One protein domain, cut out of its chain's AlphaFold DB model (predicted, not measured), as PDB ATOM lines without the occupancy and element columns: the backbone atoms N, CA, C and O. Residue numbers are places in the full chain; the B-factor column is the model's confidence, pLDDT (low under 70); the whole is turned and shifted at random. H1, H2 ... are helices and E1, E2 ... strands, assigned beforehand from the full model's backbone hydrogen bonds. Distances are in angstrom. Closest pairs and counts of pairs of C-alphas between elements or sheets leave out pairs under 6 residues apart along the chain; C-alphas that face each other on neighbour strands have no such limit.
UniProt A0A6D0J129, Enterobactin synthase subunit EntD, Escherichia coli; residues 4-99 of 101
ATOM      1  N   THR A   4     194.047 193.812 182.495       98.38
ATOM      2  CA  THR A   4     194.814 194.593 181.518       98.38
ATOM      3  C   THR A   4     195.150 193.717 180.321       98.38
ATOM      4  O   THR A   4     195.633 192.593 180.488       98.38
ATOM      5  N   HIS A   5     194.934 194.241 179.116       98.56
ATOM      6  CA  HIS A   5     195.284 193.580 177.862       98.56
ATOM      7  C   HIS A   5     196.617 194.099 177.313       98.56
ATOM      8  O   HIS A   5     196.935 195.281 177.397       98.56
ATOM      9  N   SER A   6     197.421 193.186 176.776       98.56
ATOM     10  CA  SER A   6     198.667 193.489 176.071       98.56
ATOM     11  C   SER A   6     198.932 192.426 175.008       98.56
ATOM     12  O   SER A   6     198.407 191.313 175.090       98.56
ATOM     13  N   THR A   7     199.774 192.741 174.029       98.56
ATOM     14  CA  THR A   7     200.149 191.808 172.961       98.56
ATOM     15  C   THR A   7     201.656 191.698 172.813       98.56
ATOM     16  O   THR A   7     202.384 192.652 173.086       98.56
ATOM     17  N   PHE A   8     202.125 190.551 172.330       97.88
ATOM     18  CA  PHE A   8     203.509 190.364 171.893       97.88
ATOM     19  C   PHE A   8     203.579 189.341 170.756       97.88
ATOM     20  O   PHE A   8     202.633 188.584 170.539       97.88
ATOM     21  N   SER A   9     204.684 189.339 170.009       97.56
ATOM     22  CA  SER A   9     204.904 188.391 168.911       97.56
ATOM     23  C   SER A   9     205.687 187.171 169.393       97.56
ATOM     24  O   SER A   9     206.682 187.314 170.105       97.56
ATOM     25  N   LEU A  10     205.254 185.978 168.988       95.88
ATOM     26  CA  LEU A  10     205.967 184.717 169.186       95.88
ATOM     27  C   LEU A  10     205.837 183.880 167.913       95.88
ATOM     28  O   LEU A  10     204.725 183.590 167.480       95.88
ATOM     29  N   ALA A  11     206.966 183.494 167.312       94.88
ATOM     30  CA  ALA A  11     206.996 182.682 166.089       94.88
ATOM     31  C   ALA A  11     206.065 183.214 164.971       94.88
ATOM     32  O   ALA A  11     205.330 182.455 164.344       94.88
ATOM     33  N   GLY A  12     206.042 184.536 164.766       95.06
ATOM     34  CA  GLY A  12     205.213 185.185 163.742       95.06
ATOM     35  C   GLY A  12     203.725 185.319 164.087       95.06
ATOM     36  O   GLY A  12     202.977 185.857 163.278       95.06
ATOM     37  N   HIS A  13     203.295 184.882 165.273       96.44
ATOM     38  CA  HIS A  13     201.913 184.990 165.729       96.44
ATOM     39  C   HIS A  13     201.775 186.057 166.817       96.44
ATOM     40  O   HIS A  13     202.633 186.189 167.693       96.44
ATOM     41  N   THR A  14     200.668 186.797 166.793       97.94
ATOM     42  CA  THR A  14     200.313 187.732 167.865       97.94
ATOM     43  C   THR A  14     199.661 186.971 169.013       97.94
ATOM     44  O   THR A  14     198.584 186.397 168.865       97.94
ATOM     45  N   LEU A  15     200.307 186.978 170.176       98.31
ATOM     46  CA  LEU A  15     199.732 186.464 171.413       98.31
ATOM     47  C   LEU A  15     199.006 187.595 172.131       98.31
ATOM     48  O   LEU A  15     199.553 188.682 172.323       98.31
ATOM     49  N   HIS A  16     197.784 187.312 172.567       98.62
ATOM     50  CA  HIS A  16     196.960 188.214 173.357       98.62
ATOM     51  C   HIS A  16     197.054 187.788 174.813       98.62
ATOM     52  O   HIS A  16     196.647 186.682 175.158       98.62
ATOM     53  N   ARG A  17     197.601 188.655 175.666       98.75
ATOM     54  CA  ARG A  17     197.768 188.403 177.096       98.75
ATOM     55  C   ARG A  17     196.816 189.264 177.905       98.75
ATOM     56  O   ARG A  17     196.794 190.483 177.753       98.75
ATOM     57  N   ILE A  18     196.129 188.615 178.832       98.69
ATOM     58  CA  ILE A  18     195.377 189.229 179.914       98.69
ATOM     59  C   ILE A  18     196.133 189.022 181.216       98.69
ATOM     60  O   ILE A  18     196.375 187.889 181.626       98.69
ATOM     61  N   THR A  19     196.482 190.122 181.871       98.56
ATOM     62  CA  THR A  19     196.867 190.114 183.283       98.56
ATOM     63  C   THR A  19     195.625 190.446 184.095       98.56
ATOM     64  O   THR A  19     194.940 191.416 183.772       98.56
ATOM     65  N   PHE A  20     195.309 189.657 185.118       98.19
ATOM     66  CA  PHE A  20     194.085 189.813 185.904       98.19
ATOM     67  C   PHE A  20     194.344 189.682 187.404       98.19
ATOM     68  O   PHE A  20     195.254 188.969 187.826       98.19
ATOM     69  N   ASP A  21     193.520 190.350 188.211       97.44
ATOM     70  CA  ASP A  21     193.551 190.216 189.669       97.44
ATOM     71  C   ASP A  21     192.420 189.287 190.152       97.44
ATOM     72  O   ASP A  21     191.253 189.705 190.190       97.44
ATOM     73  N   PRO A  22     192.725 188.038 190.557       93.31
ATOM     74  CA  PRO A  22     191.715 187.080 190.997       93.31
ATOM     75  C   PRO A  22     191.026 187.479 192.307       93.31
ATOM     76  O   PRO A  22     189.962 186.934 192.604       93.31
ATOM     77  N   THR A  23     191.591 188.403 193.091       95.12
ATOM     78  CA  THR A  23     190.974 188.884 194.340       95.12
ATOM     79  C   THR A  23     189.793 189.819 194.077       95.12
ATOM     80  O   THR A  23     188.886 189.906 194.899       95.12
ATOM     81  N   THR A  24     189.755 190.439 192.893       95.81
ATOM     82  CA  THR A  24     188.662 191.310 192.422       95.81
ATOM     83  C   THR A  24     187.577 190.555 191.644       95.81
ATOM     84  O   THR A  24     186.680 191.170 191.067       95.81
ATOM     85  N   SER A  25     187.698 189.229 191.547       94.19
ATOM     86  CA  SER A  25     186.772 188.373 190.806       94.19
ATOM     87  C   SER A  25     185.515 188.104 191.628       94.19
ATOM     88  O   SER A  25     185.595 187.612 192.758       94.19
ATOM     89  N   ILE A  26     184.358 188.410 191.045       95.00
ATOM     90  CA  ILE A  26     183.032 188.146 191.605       95.00
ATOM     91  C   ILE A  26     182.227 187.276 190.638       95.00
ATOM     92  O   ILE A  26     182.446 187.308 189.430       95.00
ATOM     93  N   ASP A  27     181.252 186.515 191.142       93.06
ATOM     94  CA  ASP A  27     180.465 185.606 190.289       93.06
ATOM     95  C   ASP A  27     179.722 186.340 189.157       93.06
ATOM     96  O   ASP A  27     179.560 185.784 188.073       93.06
ATOM     97  N   ALA A  28     179.338 187.607 189.360       95.75
ATOM     98  CA  ALA A  28     178.699 188.424 188.326       95.75
ATOM     99  C   ALA A  28     179.598 188.671 187.101       95.75
ATOM    100  O   ALA A  28     179.081 188.838 185.999       95.75
ATOM    101  N   ASP A  29     180.927 188.632 187.255       96.06
ATOM    102  CA  ASP A  29     181.852 188.764 186.124       96.06
ATOM    103  C   ASP A  29     181.688 187.616 185.117       96.06
ATOM    104  O   ASP A  29     181.920 187.788 183.920       96.06
ATOM    105  N   LEU A  30     181.258 186.436 185.582       96.69
ATOM    106  CA  LEU A  30     181.042 185.284 184.712       96.69
ATOM    107  C   LEU A  30     179.906 185.501 183.726       96.69
ATOM    108  O   LEU A  30     179.914 184.842 182.695       96.69
ATOM    109  N   LEU A  31     178.971 186.423 183.987       96.19
ATOM    110  CA  LEU A  31     177.860 186.719 183.076       96.19
ATOM    111  C   LEU A  31     178.331 187.234 181.710       96.19
ATOM    112  O   LEU A  31     177.583 187.166 180.740       96.19
ATOM    113  N   TRP A  32     179.584 187.687 181.610       95.81
ATOM    114  CA  TRP A  32     180.227 187.993 180.334       95.81
ATOM    115  C   TRP A  32     180.390 186.752 179.430       95.81
ATOM    116  O   TRP A  32     180.478 186.870 178.211       95.81
ATOM    117  N   LEU A  33     180.407 185.546 180.008       97.12
ATOM    118  CA  LEU A  33     180.483 184.279 179.285       97.12
ATOM    119  C   LEU A  33     179.078 183.772 178.913       97.12
ATOM    120  O   LEU A  33     178.268 183.497 179.805       97.12
ATOM    121  N   PRO A  34     178.808 183.491 177.625       96.38
ATOM    122  CA  PRO A  34     177.544 182.876 177.213       96.38
ATOM    123  C   PRO A  34     177.271 181.533 177.912       96.38
ATOM    124  O   PRO A  34     176.136 181.223 178.259       96.38
ATOM    125  N   HIS A  35     178.323 180.753 178.182       96.62
ATOM    126  CA  HIS A  35     178.274 179.444 178.851       96.62
ATOM    127  C   HIS A  35     178.522 179.502 180.370       96.62
ATOM    128  O   HIS A  35     178.941 178.503 180.953       96.62
ATOM    129  N   HIS A  36     178.293 180.637 181.037       96.62
ATOM    130  CA  HIS A  36     178.583 180.801 182.473       96.62
ATOM    131  C   HIS A  36     177.936 179.738 183.376       96.62
ATOM    132  O   HIS A  36     178.548 179.326 184.359       96.62
ATOM    133  N   ALA A  37     176.743 179.244 183.024       96.19
ATOM    134  CA  ALA A  37     176.044 178.208 183.786       96.19
ATOM    135  C   ALA A  37     176.860 176.907 183.920       96.19
ATOM    136  O   ALA A  37     176.779 176.234 184.941       96.19
ATOM    137  N   GLN A  38     177.717 176.587 182.941       96.25
ATOM    138  CA  GLN A  38     178.602 175.414 182.992       96.25
ATOM    139  C   GLN A  38     179.720 175.544 184.044       96.25
ATOM    140  O   GLN A  38     180.423 174.577 184.326       96.25
ATOM    141  N   LEU A  39     179.909 176.736 184.618       95.38
ATOM    142  CA  LEU A  39     180.901 177.026 185.653       95.38
ATOM    143  C   LEU A  39     180.269 177.232 187.036       95.38
ATOM    144  O   LEU A  39     180.989 177.622 187.954       95.38
ATOM    145  N   ALA A  40     178.960 177.003 187.202       91.94
ATOM    146  CA  ALA A  40     178.244 177.293 188.447       91.94
ATOM    147  C   ALA A  40     178.916 176.642 189.670       91.94
ATOM    148  O   ALA A  40     179.247 177.343 190.631       91.94
ATOM    149  N   ASP A  41     179.230 175.348 189.560       93.62
ATOM    150  CA  ASP A  41     179.840 174.538 190.624       93.62
ATOM    151  C   ASP A  41     181.375 174.631 190.669       93.62
ATOM    152  O   ASP A  41     182.032 174.022 191.517       93.62
ATOM    153  N   ALA A  42     181.989 175.387 189.755       95.31
ATOM    154  CA  ALA A  42     183.435 175.522 189.717       95.31
ATOM    155  C   ALA A  42     183.946 176.401 190.871       95.31
ATOM    156  O   ALA A  42     183.379 177.443 191.206       95.31
ATOM    157  N   GLY A  43     185.091 176.022 191.445       95.44
ATOM    158  CA  GLY A  43     185.764 176.838 192.454       95.44
ATOM    159  C   GLY A  43     186.208 178.201 191.906       95.44
ATOM    160  O   GLY A  43     186.488 178.351 190.715       95.44
ATOM    161  N   ARG A  44     186.350 179.194 192.797       94.56
ATOM    162  CA  ARG A  44     186.684 180.591 192.444       94.56
ATOM    163  C   ARG A  44     187.878 180.711 191.492       94.56
ATOM    164  O   ARG A  44     187.793 181.422 190.501       94.56
ATOM    165  N   LYS A  45     188.966 179.975 191.746       94.75
ATOM    166  CA  LYS A  45     190.156 179.985 190.877       94.75
ATOM    167  C   LYS A  45     189.824 179.552 189.446       94.75
ATOM    168  O   LYS A  45     190.221 180.218 188.501       94.75
ATOM    169  N   ARG A  46     189.070 178.460 189.286       96.19
ATOM    170  CA  ARG A  46     188.682 177.949 187.965       96.19
ATOM    171  C   ARG A  46     187.796 178.948 187.222       96.19
ATOM    172  O   ARG A  46     188.004 179.142 186.030       96.19
ATOM    173  N   LYS A  47     186.860 179.593 187.923       96.94
ATOM    174  CA  LYS A  47     186.001 180.657 187.381       96.94
ATOM    175  C   LYS A  47     186.832 181.828 186.839       96.94
ATOM    176  O   LYS A  47     186.692 182.175 185.668       96.94
ATOM    177  N   SER A  48     187.747 182.363 187.651       97.38
ATOM    178  CA  SER A  48     188.626 183.476 187.263       97.38
ATOM    179  C   SER A  48     189.546 183.117 186.093       97.38
ATOM    180  O   SER A  48     189.608 183.858 185.114       97.38
ATOM    181  N   ASP A  49     190.214 181.958 186.156       97.62
ATOM    182  CA  ASP A  49     191.121 181.488 185.101       97.62
ATOM    183  C   ASP A  49     190.377 181.301 183.768       97.62
ATOM    184  O   ASP A  49     190.867 181.692 182.706       97.62
ATOM    185  N   HIS A  50     189.171 180.721 183.818       97.75
ATOM    186  CA  HIS A  50     188.354 180.492 182.627       97.75
ATOM    187  C   HIS A  50     187.892 181.804 181.998       97.75
ATOM    188  O   HIS A  50     187.994 181.962 180.780       97.75
ATOM    189  N   LEU A  51     187.426 182.751 182.816       98.06
ATOM    190  CA  LEU A  51     187.040 184.081 182.357       98.06
ATOM    191  C   LEU A  51     188.225 184.801 181.703       98.06
ATOM    192  O   LEU A  51     188.114 185.232 180.557       98.06
ATOM    193  N   ALA A  52     189.379 184.860 182.374       98.50
ATOM    194  CA  ALA A  52     190.571 185.523 181.848       98.50
ATOM    195  C   ALA A  52     191.047 184.901 180.524       98.50
ATOM    196  O   ALA A  52     191.360 185.621 179.574       98.50
ATOM    197  N   GLY A  53     191.041 183.567 180.422       98.38
ATOM    198  CA  GLY A  53     191.375 182.863 179.183       98.38
ATOM    199  C   GLY A  53     190.415 183.175 178.035       98.38
ATOM    200  O   GLY A  53     190.842 183.309 176.888       98.38
ATOM    201  N   ARG A  54     189.119 183.331 178.326       98.38
ATOM    202  CA  ARG A  54     188.114 183.685 177.316       98.38
ATOM    203  C   ARG A  54     188.162 185.154 176.904       98.38
ATOM    204  O   ARG A  54     187.947 185.422 175.728       98.38
ATOM    205  N   ILE A  55     188.532 186.068 177.800       98.25
ATOM    206  CA  ILE A  55     188.836 187.462 177.440       98.25
ATOM    207  C   ILE A  55     190.049 187.504 176.495       98.25
ATOM    208  O   ILE A  55     189.988 188.128 175.438       98.25
ATOM    209  N   ALA A  56     191.124 186.767 176.810       98.62
ATOM    210  CA  ALA A  56     192.296 186.680 175.935       98.62
ATOM    211  C   ALA A  56     191.929 186.148 174.538       98.62
ATOM    212  O   ALA A  56     192.341 186.714 173.524       98.62
ATOM    213  N   ALA A  57     191.122 185.083 174.482       98.56
ATOM    214  CA  ALA A  57     190.668 184.488 173.229       98.56
ATOM    215  C   ALA A  57     189.741 185.406 172.427       98.56
ATOM    216  O   ALA A  57     189.853 185.452 171.206       98.56
ATOM    217  N   ALA A  58     188.867 186.162 173.097       98.12
ATOM    218  CA  ALA A  58     188.028 187.150 172.434       98.12
ATOM    219  C   ALA A  58     188.885 188.216 171.745       98.12
ATOM    220  O   ALA A  58     188.669 188.466 170.565       98.12
ATOM    221  N   HIS A  59     189.915 188.764 172.402       98.31
ATOM    222  CA  HIS A  59     190.822 189.699 171.727       98.31
ATOM    223  C   HIS A  59     191.560 189.060 170.544       98.31
ATOM    224  O   HIS A  59     191.698 189.704 169.507       98.31
ATOM    225  N   ALA A  60     191.994 187.799 170.658       98.19
ATOM    226  CA  ALA A  60     192.621 187.079 169.544       98.19
ATOM    227  C   ALA A  60     191.662 186.887 168.351       98.19
ATOM    228  O   ALA A  60     192.080 186.917 167.198       98.19
ATOM    229  N   LEU A  61     190.361 186.764 168.619       97.44
ATOM    230  CA  LEU A  61     189.286 186.693 167.625       97.44
ATOM    231  C   LEU A  61     188.719 188.071 167.235       97.44
ATOM    232  O   LEU A  61     187.660 188.145 166.602       97.44
ATOM    233  N   ASN A  62     189.400 189.160 167.607       95.06
ATOM    234  CA  ASN A  62     188.971 190.538 167.372       95.06
ATOM    235  C   ASN A  62     187.549 190.829 167.904       95.06
ATOM    236  O   ASN A  62     186.728 191.439 167.224       95.06
ATOM    237  N   GLU A  63     187.258 190.304 169.095       91.00
ATOM    238  CA  GLU A  63     186.035 190.480 169.896       91.00
ATOM    239  C   GLU A  63     184.738 189.968 169.250       91.00
ATOM    240  O   GLU A  63     183.640 190.226 169.738       91.00
ATOM    241  N   ARG A  64     184.843 189.181 168.174       86.12
ATOM    242  CA  ARG A  64     183.672 188.687 167.429       86.12
ATOM    243  C   ARG A  64     182.963 187.519 168.102       86.12
ATOM    244  O   ARG A  64     181.755 187.371 167.953       86.12
ATOM    245  N   VAL A  65     183.720 186.644 168.764       93.75
ATOM    246  CA  VAL A  65     183.220 185.382 169.325       93.75
ATOM    247  C   VAL A  65     183.964 185.064 170.617       93.75
ATOM    248  O   VAL A  65     185.178 185.236 170.704       93.75
ATOM    249  N   ILE A  66     183.235 184.536 171.599       96.94
ATOM    250  CA  ILE A  66     183.801 183.931 172.806       96.94
ATOM    251  C   ILE A  66     183.749 182.407 172.625       96.94
ATOM    252  O   ILE A  66     182.648 181.864 172.518       96.94
ATOM    253  N   PRO A  67     184.893 181.695 172.592       96.81
ATOM    254  CA  PRO A  67     184.896 180.245 172.413       96.81
ATOM    255  C   PRO A  67     184.085 179.520 173.492       96.81
ATOM    256  O   PRO A  67     184.221 179.815 174.682       96.81
ATOM    257  N   GLY A  68     183.284 178.533 173.092       97.12
ATOM    258  CA  GLY A  68     182.544 177.666 174.015       97.12
ATOM    259  C   GLY A  68     183.444 176.666 174.752       97.12
ATOM    260  O   GLY A  68     184.675 176.782 174.736       97.12
ATOM    261  N   ILE A  69     182.832 175.670 175.395       97.25
ATOM    262  CA  ILE A  69     183.520 174.534 176.027       97.25
ATOM    263  C   ILE A  69     183.118 173.260 175.277       97.25
ATOM    264  O   ILE A  69     181.929 172.977 175.144       97.25
ATOM    265  N   GLY A  70     184.103 172.537 174.751       96.25
ATOM    266  CA  GLY A  70     183.919 171.265 174.062       96.25
ATOM    267  C   GLY A  70     183.811 170.076 175.021       96.25
ATOM    268  O   GLY A  70     183.986 170.238 176.233       96.25
ATOM    269  N   PRO A  71     183.531 168.868 174.502       94.06
ATOM    270  CA  PRO A  71     183.290 167.674 175.314       94.06
ATOM    271  C   PRO A  71     184.448 167.285 176.242       94.06
ATOM    272  O   PRO A  71     184.204 166.717 177.303       94.06
ATOM    273  N   SER A  72     185.692 167.606 175.871       93.00
ATOM    274  CA  SER A  72     186.888 167.351 176.689       93.00
ATOM    275  C   SER A  72     187.379 168.603 177.429       93.00
ATOM    276  O   SER A  72     188.470 168.607 177.999       93.00
ATOM    277  N   GLY A  73     186.591 169.683 177.437       90.88
ATOM    278  CA  GLY A  73     186.961 170.965 178.037       90.88
ATOM    279  C   GLY A  73     187.772 171.889 177.121       90.88
ATOM    280  O   GLY A  73     188.175 172.974 177.553       90.88
ATOM    281  N   GLU A  74     188.006 171.495 175.868       95.06
ATOM    282  CA  GLU A  74     188.713 172.292 174.872       95.06
ATOM    283  C   GLU A  74     187.913 173.547 174.464       95.06
ATOM    284  O   GLU A  74     186.681 173.556 174.520       95.06
ATOM    285  N   PRO A  75     188.568 174.648 174.055       97.06
ATOM    286  CA  PRO A  75     187.866 175.783 173.469       97.06
ATOM    287  C   PRO A  75     187.248 175.406 172.120       97.06
ATOM    288  O   PRO A  75     187.935 174.894 171.239       97.06
ATOM    289  N   LEU A  76     185.965 175.716 171.935       96.94
ATOM    290  CA  LEU A  76     185.310 175.580 170.633       96.94
ATOM    291  C   LEU A  76     185.634 176.801 169.769       96.94
ATOM    292  O   LEU A  76     185.042 177.870 169.949       96.94
ATOM    293  N   TRP A  77     186.602 176.649 168.868       96.81
ATOM    294  CA  TRP A  77     187.008 177.700 167.938       96.81
ATOM    295  C   TRP A  77     186.006 177.867 166.784       96.81
ATOM    296  O   TRP A  77     185.367 176.892 166.382       96.81
ATOM    297  N   PRO A  78     185.860 179.085 166.227       95.62
ATOM    298  CA  PRO A  78     185.073 179.302 165.017       95.62
ATOM    299  C   PRO A  78     185.577 178.472 163.831       95.62
ATOM    300  O   PRO A  78     186.754 178.120 163.750       95.62
ATOM    301  N   GLN A  79     184.695 178.214 162.866       94.38
ATOM    302  CA  GLN A  79     185.067 177.529 161.629       94.38
ATOM    303  C   GLN A  79     186.226 178.249 160.920       94.38
ATOM    304  O   GLN A  79     186.224 179.472 160.791       94.38
ATOM    305  N   GLY A  80     187.198 177.473 160.435       94.75
ATOM    306  CA  GLY A  80     188.365 177.996 159.724       94.75
ATOM    307  C   GLY A  80     189.410 178.654 160.626       94.75
ATOM    308  O   GLY A  80     190.326 179.296 160.119       94.75
ATOM    309  N   ILE A  81     189.285 178.514 161.950       96.38
ATOM    310  CA  ILE A  81     190.238 179.026 162.933       96.38
ATOM    311  C   ILE A  81     190.731 177.878 163.812       96.38
ATOM    312  O   ILE A  81     189.949 177.064 164.298       96.38
ATOM    313  N   SER A  82     192.038 177.853 164.052       96.12
ATOM    314  CA  SER A  82     192.653 177.073 165.123       96.12
ATOM    315  C   SER A  82     193.230 178.021 166.168       96.12
ATOM    316  O   SER A  82     193.570 179.164 165.861       96.12
ATOM    317  N   GLY A  83     193.349 177.573 167.412       96.44
ATOM    318  CA  GLY A  83     193.887 178.407 168.473       96.44
ATOM    319  C   GLY A  83     194.225 177.641 169.736       96.44
ATOM    320  O   GLY A  83     193.939 176.451 169.885       96.44
ATOM    321  N   SER A  84     194.832 178.356 170.674       97.62
ATOM    322  CA  SER A  84     195.161 177.837 171.996       97.62
ATOM    323  C   SER A  84     194.918 178.896 173.062       97.62
ATOM    324  O   SER A  84     195.020 180.093 172.797       97.62
ATOM    325  N   ILE A  85     194.582 178.435 174.266       98.44
ATOM    326  CA  ILE A  85     194.417 179.257 175.464       98.44
ATOM    327  C   ILE A  85     195.251 178.616 176.567       98.44
ATOM    328  O   ILE A  85     195.174 177.409 176.784       98.44
ATOM    329  N   THR A  86     196.012 179.426 177.293       97.75
ATOM    330  CA  THR A  86     196.756 178.989 178.477       97.75
ATOM    331  C   THR A  86     196.581 179.987 179.613       97.75
ATOM    332  O   THR A  86     196.291 181.160 179.378       97.75
ATOM    333  N   HIS A  87     196.749 179.532 180.851       96.62
ATOM    334  CA  HIS A  87     196.737 180.391 182.027       96.62
ATOM    335  C   HIS A  87     197.735 179.898 183.075       96.62
ATOM    336  O   HIS A  87     197.929 178.698 183.264       96.62
ATOM    337  N   SER A  88     198.365 180.835 183.776       96.00
ATOM    338  CA  SER A  88     199.249 180.558 184.908       96.00
ATOM    339  C   SER A  88     199.305 181.771 185.832       96.00
ATOM    340  O   SER A  88     199.459 182.903 185.373       96.00
ATOM    341  N   GLY A  89     199.172 181.541 187.140       95.88
ATOM    342  CA  GLY A  89     199.129 182.613 188.135       95.88
ATOM    343  C   GLY A  89     198.034 183.639 187.827       95.88
ATOM    344  O   GLY A  89     196.855 183.304 187.816       95.88
ATOM    345  N   THR A  90     198.445 184.878 187.572       97.56
ATOM    346  CA  THR A  90     197.587 186.036 187.262       97.56
ATOM    347  C   THR A  90     197.576 186.390 185.774       97.56
ATOM    348  O   THR A  90     197.252 187.516 185.397       97.56
ATOM    349  N   GLN A  91     197.979 185.454 184.912       98.31
ATOM    350  CA  GLN A  91     198.057 185.663 183.472       98.31
ATOM    351  C   GLN A  91     197.261 184.603 182.722       98.31
ATOM    352  O   GLN A  91     197.331 183.413 183.028       98.31
ATOM    353  N   ALA A  92     196.547 185.045 181.696       98.56
ATOM    354  CA  ALA A  92     195.959 184.195 180.680       98.56
ATOM    355  C   ALA A  92     196.393 184.687 179.300       98.56
ATOM    356  O   ALA A  92     196.596 185.882 179.092       98.56
ATOM    357  N   MET A  93     196.567 183.769 178.357       98.62
ATOM    358  CA  MET A  93     196.976 184.095 176.998       98.62
ATOM    359  C   MET A  93     196.169 183.301 175.989       98.62
ATOM    360  O   MET A  93     195.776 182.167 176.265       98.62
ATOM    361  N   ALA A  94     195.974 183.884 174.812       98.62
ATOM    362  CA  ALA A  94     195.420 183.192 173.667       98.62
ATOM    363  C   ALA A  94     196.138 183.582 172.376       98.62
ATOM    364  O   ALA A  94     196.664 184.687 172.234       98.62
ATOM    365  N   VAL A  95     196.125 182.652 171.431       98.25
ATOM    366  CA  VAL A  95     196.598 182.838 170.061       98.25
ATOM    367  C   VAL A  95     195.639 182.116 169.130       98.25
ATOM    368  O   VAL A  95     195.107 181.061 169.487       98.25
ATOM    369  N   VAL A  96     195.422 182.683 167.949       97.44
ATOM    370  CA  VAL A  96     194.636 182.064 166.882       97.44
ATOM    371  C   VAL A  96     195.392 182.137 165.563       97.44
ATOM    372  O   VAL A  96     196.265 182.985 165.378       97.44
ATOM    373  N   THR A  97     195.048 181.244 164.647       96.06
ATOM    374  CA  THR A  97     195.535 181.215 163.269       96.06
ATOM    375  C   THR A  97     194.439 180.683 162.348       96.06
ATOM    376  O   THR A  97     193.480 180.059 162.811       96.06
ATOM    377  N   GLN A  98     194.556 180.938 161.047       93.50
ATOM    378  CA  GLN A  98     193.644 180.360 160.061       93.50
ATOM    379  C   GLN A  98     193.881 178.849 159.926       93.50
ATOM    380  O   GLN A  98     194.993 178.360 160.112       93.50
ATOM    381  N   TYR A  99     192.812 178.107 159.640       85.38
ATOM    382  CA  TYR A  99     192.845 176.667 159.414       85.38
ATOM    383  C   TYR A  99     192.063 176.287 158.138       85.38
ATOM    384  O   TYR A  99     190.913 176.713 157.999       85.38
TER     385      TYR A  99
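Overview. This is residues 4 to 99 of the 101 residues of the protein "Enterobactin synthase subunit EntD" of Escherichia coli (UniProt A0A6D0J129). A strongly twisted sheet of four strands forms a wall, with the long helix H3 slanting over one face and the other face bare. On the side of H3 away from the sheet, the short helix H1 packs on residues 47 to 51 of H3, and the still shorter H2 lies near both helices. The printed part has 96 residues with three named helices and four named strands, in the order E1, E2, H1, H2, H3, E3, E4; the sheet's order is E1, E2, E4, E3, antiparallel throughout. The class is mixed, helices and strands. The whole is compact and rounded, with a radius of gyration of the C-alphas of 12.9 A and spans of 36 by 27 by 21 A.

Along the chain. E1, residues 4 to 10, begins at C-alpha 4 (194.814, 194.593, 181.518) and is 19.3 A long. E2, residues 13 to 20, measures 22.2 A. H1 is residues 27 to 32 and H2 residues 36 to 39. H3, residues 44 to 60, starts at C-alpha 44 (186.684, 180.591, 192.444) and is 24.5 A long. E3, residues 81 to 88, measures 23.8 A. E4, residues 91 to 98, is 24.4 A long and ends at C-alpha 98 (193.644, 180.360, 160.061).

Arrangement. E1 and E2 form a hairpin at 152 degrees between directions, with N 6 and O 17 at 2.9 A. E2 and E4 are antiparallel at 154 degrees, with N 18 and O 92 at 2.8 A. E3 and E4 form the second hairpin, at 168 degrees, with N 93 and O 86 at 2.8 A. E1 and E3 are the edge strands. H3 is on the sheet, at a height of 6.9 A, over E4 and E3 and only just over E2, with 3 C-alphas. It runs slantwise to the strands, at 36 degrees to E4 on the local plane; the closest C-alphas of H3 and E4 are those of Ala 57 and Ala 94, 4.9 A apart. H1 touches H3, with residues 47 to 51 of H3 alone; the closest C-alphas are those of Leu 30 and Leu 51, 6.6 A apart. The two run the same way at a shallow tilt of 20 degrees. H2 is close to H3 but not clearly touching it, with the C-alphas of Leu 39 and Lys 47 closest at 6.5 A. In H3 every O i to N i+4 pair is within hydrogen-bond range; H1 has 0 of 2 such pairs but 3 of 3 O i to N i+3 pairs, and H2 is too short for an O i to N i+4 pair.

Size, cuts and confidence. The C-alphas of Gly 12 and Asp 41 are the two farthest apart, at 38.5 A. The printed part has no cut. The link from H3 to E3, residues 61 to 80, is long, and in it residues 68 to 69 pair antiparallel with residues 75 to 76. The mean pLDDT of the printed part is 96.3, and no printed residue is under 70.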